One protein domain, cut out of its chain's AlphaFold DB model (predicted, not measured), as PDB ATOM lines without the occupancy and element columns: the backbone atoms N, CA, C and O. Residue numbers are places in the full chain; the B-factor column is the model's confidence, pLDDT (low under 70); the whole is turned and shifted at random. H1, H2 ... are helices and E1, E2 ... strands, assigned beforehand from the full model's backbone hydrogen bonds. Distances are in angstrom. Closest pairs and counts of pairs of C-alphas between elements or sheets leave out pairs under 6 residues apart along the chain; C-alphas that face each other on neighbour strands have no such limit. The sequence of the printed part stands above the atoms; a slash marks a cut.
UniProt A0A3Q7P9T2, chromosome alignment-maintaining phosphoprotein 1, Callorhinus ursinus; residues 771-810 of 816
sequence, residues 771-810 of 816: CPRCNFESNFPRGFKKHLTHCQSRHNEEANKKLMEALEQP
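This is residues 771 to 810 of the 816 residues of the protein "chromosome alignment-maintaining phosphoprotein 1" of Callorhinus ursinus (UniProt A0A3Q7P9T2). A short strand, E1, leads by a tight turn into one long helix, H1, which folds back beside it and makes most of the length of a thin rod. Residues 796 to 810, of which 796 to 805 belong to H1, stick out free. The printed part has 40 residues, with one named strand, then one named helix, and is mostly helix. It is only just extended, close to loose, with a radius of gyration of the C-alphas of 13.7 A and spans of 47 by 15 by 8 A.

E1 is residues 774 to 778, beginning at C-alpha 774 (162.656, 28.458, -4.114). H1 is residues 781 to 805, 35.3 A from first to last C-alpha, ending at C-alpha 805 (146.980, 21.254, -19.232).

E1 and H1 come closest at the C-alphas of Ser 778 and Phe 784, 6.0 A apart. E1 pairs with no named strand. In H1, 20 of 21 O i to N i+4 pairs are within hydrogen-bond range.

The two C-alphas farthest apart, of Asn 779 and Pro 810, are 46.7 A apart. The printed part has no cut. Residues 808 to 810 have pLDDT under 70.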
ATOM      1  N   CYS A 771     168.581  29.416  -3.675       83.50
ATOM      2  CA  CYS A 771     168.082  28.872  -4.934       83.50
ATOM      3  C   CYS A 771     167.246  29.930  -5.681       83.50
ATOM      4  O   CYS A 771     166.300  30.461  -5.107       83.50
ATOM      5  N   PRO A 772     167.500  30.210  -6.974       78.62
ATOM      6  CA  PRO A 772     166.740  31.212  -7.739       78.62
ATOM      7  C   PRO A 772     165.299  30.778  -8.080       78.62
ATOM      8  O   PRO A 772     164.611  31.455  -8.838       78.62
ATOM      9  N   ARG A 773     164.848  29.621  -7.579       79.31
ATOM     10  CA  ARG A 773     163.514  29.054  -7.831       79.31
ATOM     11  C   ARG A 773     162.723  28.717  -6.562       79.31
ATOM     12  O   ARG A 773     161.516  28.536  -6.658       79.31
ATOM     13  N   CYS A 774     163.356  28.653  -5.387       83.94
ATOM     14  CA  CYS A 774     162.656  28.458  -4.114       83.94
ATOM     15  C   CYS A 774     163.502  28.930  -2.921       83.94
ATOM     16  O   CYS A 774     164.712  29.103  -3.037       83.94
ATOM     17  N   ASN A 775     162.884  29.063  -1.746       77.38
ATOM     18  CA  ASN A 775     163.508  29.611  -0.532       77.38
ATOM     19  C   ASN A 775     164.489  28.639   0.169       77.38
ATOM     20  O   ASN A 775     164.589  28.623   1.395       77.38
ATOM     21  N   PHE A 776     165.187  27.785  -0.585       77.00
ATOM     22  CA  PHE A 776     166.242  26.925  -0.059       77.00
ATOM     23  C   PHE A 776     167.580  27.667  -0.065       77.00
ATOM     24  O   PHE A 776     168.058  28.104  -1.115       77.00
ATOM     25  N   GLU A 777     168.201  27.754   1.107       77.44
ATOM     26  CA  GLU A 777     169.480  28.426   1.324       77.44
ATOM     27  C   GLU A 777     170.494  27.438   1.916       77.44
ATOM     28  O   GLU A 777     170.154  26.648   2.799       77.44
ATOM     29  N   SER A 778     171.744  27.435   1.435       71.50
ATOM     30  CA  SER A 778     172.756  26.499   1.945       71.50
ATOM     31  C   SER A 778     174.191  27.018   1.878       71.50
ATOM     32  O   SER A 778     174.675  27.412   0.823       71.50
ATOM     33  N   ASN A 779     174.923  26.892   2.987       70.56
ATOM     34  CA  ASN A 779     176.367  27.156   3.085       70.56
ATOM     35  C   ASN A 779     177.226  26.158   2.274       70.56
ATOM     36  O   ASN A 779     178.442  26.312   2.174       70.56
ATOM     37  N   PHE A 780     176.634  25.069   1.765       73.06
ATOM     38  CA  PHE A 780     177.373  23.938   1.201       73.06
ATOM     39  C   PHE A 780     177.159  23.817  -0.316       73.06
ATOM     40  O   PHE A 780     176.127  23.279  -0.730       73.06
ATOM     41  N   PRO A 781     178.139  24.163  -1.177       70.31
ATOM     42  CA  PRO A 781     177.974  24.091  -2.637       70.31
ATOM     43  C   PRO A 781     177.656  22.677  -3.157       70.31
ATOM     44  O   PRO A 781     176.930  22.517  -4.137       70.31
ATOM     45  N   ARG A 782     178.116  21.623  -2.462       75.44
ATOM     46  CA  ARG A 782     177.752  20.222  -2.763       75.44
ATOM     47  C   ARG A 782     176.294  19.870  -2.433       75.44
ATOM     48  O   ARG A 782     175.742  18.983  -3.077       75.44
ATOM     49  N   GLY A 783     175.688  20.534  -1.448       76.00
ATOM     50  CA  GLY A 783     174.255  20.425  -1.158       76.00
ATOM     51  C   GLY A 783     173.444  21.257  -2.147       76.00
ATOM     52  O   GLY A 783     172.551  20.733  -2.809       76.00
ATOM     53  N   PHE A 784     173.848  22.516  -2.328       80.31
ATOM     54  CA  PHE A 784     173.234  23.457  -3.260       80.31
ATOM     55  C   PHE A 784     173.140  22.913  -4.691       80.31
ATOM     56  O   PHE A 784     172.057  22.929  -5.263       80.31
ATOM     57  N   LYS A 785     174.216  22.339  -5.257       81.88
ATOM     58  CA  LYS A 785     174.179  21.792  -6.628       81.88
ATOM     59  C   LYS A 785     173.159  20.655  -6.793       81.88
ATOM     60  O   LYS A 785     172.469  20.621  -7.805       81.88
ATOM     61  N   LYS A 786     173.028  19.760  -5.802       84.19
ATOM     62  CA  LYS A 786     172.019  18.681  -5.813       84.19
ATOM     63  C   LYS A 786     170.598  19.222  -5.675       84.19
ATOM     64  O   LYS A 786     169.694  18.760  -6.369       84.19
ATOM     65  N   HIS A 787     170.412  20.198  -4.788       84.81
ATOM     66  CA  HIS A 787     169.140  20.893  -4.643       84.81
ATOM     67  C   HIS A 787     168.745  21.581  -5.957       84.81
ATOM     68  O   HIS A 787     167.631  21.378  -6.424       84.81
ATOM     69  N   LEU A 788     169.661  22.327  -6.583       84.06
ATOM     70  CA  LEU A 788     169.411  23.062  -7.820       84.06
ATOM     71  C   LEU A 788     168.957  22.130  -8.949       84.06
ATOM     72  O   LEU A 788     167.956  22.428  -9.588       84.06
ATOM     73  N   THR A 789     169.604  20.975  -9.141       85.12
ATOM     74  CA  THR A 789     169.168  19.987 -10.147       85.12
ATOM     75  C   THR A 789     167.784  19.398  -9.850       85.12
ATOM     76  O   THR A 789     166.984  19.229 -10.766       85.12
ATOM     77  N   HIS A 790     167.459  19.126  -8.582       86.38
ATOM     78  CA  HIS A 790     166.134  18.617  -8.200       86.38
ATOM     79  C   HIS A 790     165.036  19.687  -8.347       86.38
ATOM     80  O   HIS A 790     163.950  19.406  -8.844       86.38
ATOM     81  N   CYS A 791     165.337  20.926  -7.959       86.88
ATOM     82  CA  CYS A 791     164.447  22.078  -8.068       86.88
ATOM     83  C   CYS A 791     164.193  22.453  -9.539       86.88
ATOM     84  O   CYS A 791     163.049  22.694  -9.921       86.88
ATOM     85  N   GLN A 792     165.228  22.406 -10.387       84.94
ATOM     86  CA  GLN A 792     165.098  22.543 -11.839       84.94
ATOM     87  C   GLN A 792     164.199  21.456 -12.436       84.94
ATOM     88  O   GLN A 792     163.289  21.810 -13.177       84.94
ATOM     89  N   SER A 793     164.392  20.174 -12.083       85.50
ATOM     90  CA  SER A 793     163.497  19.087 -12.527       85.50
ATOM     91  C   SER A 793     162.053  19.377 -12.140       85.50
ATOM     92  O   SER A 793     161.206  19.514 -13.014       85.50
ATOM     93  N   ARG A 794     161.789  19.600 -10.847       83.75
ATOM     94  CA  ARG A 794     160.429  19.762 -10.323       83.75
ATOM     95  C   ARG A 794     159.673  20.935 -10.950       83.75
ATOM     96  O   ARG A 794     158.500  20.791 -11.278       83.75
ATOM     97  N   HIS A 795     160.320  22.088 -11.137       80.25
ATOM     98  CA  HIS A 795     159.674  23.229 -11.793       80.25
ATOM     99  C   HIS A 795     159.583  23.079 -13.317       80.25
ATOM    100  O   HIS A 795     158.710  23.696 -13.918       80.25
ATOM    101  N   ASN A 796     160.435  22.263 -13.944       80.88
ATOM    102  CA  ASN A 796     160.288  21.889 -15.349       80.88
ATOM    103  C   ASN A 796     159.120  20.901 -15.521       80.88
ATOM    104  O   ASN A 796     158.287  21.090 -16.394       80.88
ATOM    105  N   GLU A 797     158.978  19.903 -14.648       80.81
ATOM    106  CA  GLU A 797     157.823  18.992 -14.609       80.81
ATOM    107  C   GLU A 797     156.511  19.758 -14.367       80.81
ATOM    108  O   GLU A 797     155.530  19.530 -15.069       80.81
ATOM    109  N   GLU A 798     156.495  20.733 -13.453       80.38
ATOM    110  CA  GLU A 798     155.322  21.587 -13.216       80.38
ATOM    111  C   GLU A 798     155.024  22.533 -14.396       80.38
ATOM    112  O   GLU A 798     153.858  22.767 -14.716       80.38
ATOM    113  N   ALA A 799     156.053  23.050 -15.078       79.56
ATOM    114  CA  ALA A 799     155.887  23.850 -16.293       79.56
ATOM    115  C   ALA A 799     155.367  23.009 -17.470       79.56
ATOM    116  O   ALA A 799     154.455  23.447 -18.162       79.56
ATOM    117  N   ASN A 800     155.880  21.788 -17.659       77.19
ATOM    118  CA  ASN A 800     155.384  20.858 -18.673       77.19
ATOM    119  C   ASN A 800     153.964  20.379 -18.352       77.19
ATOM    120  O   ASN A 800     153.149  20.311 -19.265       77.19
ATOM    121  N   LYS A 801     153.615  20.131 -17.078       84.00
ATOM    122  CA  LYS A 801     152.220  19.848 -16.695       84.00
ATOM    123  C   LYS A 801     151.309  21.005 -17.098       84.00
ATOM    124  O   LYS A 801     150.312  20.762 -17.759       84.00
ATOM    125  N   LYS A 802     151.672  22.248 -16.766       79.94
ATOM    126  CA  LYS A 802     150.878  23.435 -17.134       79.94
ATOM    127  C   LYS A 802     150.839  23.683 -18.644       79.94
ATOM    128  O   LYS A 802     149.836  24.183 -19.132       79.94
ATOM    129  N   LEU A 803     151.884  23.306 -19.385       79.31
ATOM    130  CA  LEU A 803     151.893  23.338 -20.848       79.31
ATOM    131  C   LEU A 803     150.918  22.306 -21.436       79.31
ATOM    132  O   LEU A 803     150.145  22.657 -22.315       79.31
ATOM    133  N   MET A 804     150.915  21.068 -20.930       76.06
ATOM    134  CA  MET A 804     149.968  20.026 -21.354       76.06
ATOM    135  C   MET A 804     148.525  20.381 -20.977       76.06
ATOM    136  O   MET A 804     147.641  20.321 -21.818       76.06
ATOM    137  N   GLU A 805     148.295  20.847 -19.753       77.25
ATOM    138  CA  GLU A 805     146.980  21.254 -19.232       77.25
ATOM    139  C   GLU A 805     146.416  22.485 -19.977       77.25
ATOM    140  O   GLU A 805     145.204  22.614 -20.127       77.25
ATOM    141  N   ALA A 806     147.286  23.340 -20.533       74.12
ATOM    142  CA  ALA A 806     146.927  24.432 -21.448       74.12
ATOM    143  C   ALA A 806     146.815  24.014 -22.934       74.12
ATOM    144  O   ALA A 806     146.387  24.821 -23.756       74.12
ATOM    145  N   LEU A 807     147.201  22.784 -23.291       74.00
ATOM    146  CA  LEU A 807     146.993  22.179 -24.617       74.00
ATOM    147  C   LEU A 807     145.776  21.234 -24.638       74.00
ATOM    148  O   LEU A 807     145.204  21.003 -25.700       74.00
ATOM    149  N   GLU A 808     145.363  20.713 -23.479       68.38
ATOM    150  CA  GLU A 808     144.160  19.888 -23.292       68.38
ATOM    151  C   GLU A 808     142.861  20.720 -23.206       68.38
ATOM    152  O   GLU A 808     141.767  20.174 -23.336       68.38
ATOM    153  N   GLN A 809     142.963  22.045 -23.057       61.50
ATOM    154  CA  GLN A 809     141.864  22.988 -23.292       61.50
ATOM    155  C   GLN A 809     141.989  23.520 -24.729       61.50
ATOM    156  O   GLN A 809     142.903  24.306 -24.992       61.50
ATOM    157  N   PRO A 810     141.108  23.119 -25.673       54.28
ATOM    158  CA  PRO A 810     139.698  23.528 -25.581       54.28
ATOM    159  C   PRO A 810     138.649  22.525 -26.122       54.28
ATOM    160  O   PRO A 810     138.899  21.860 -27.123       54.28
TER     161      PRO A 810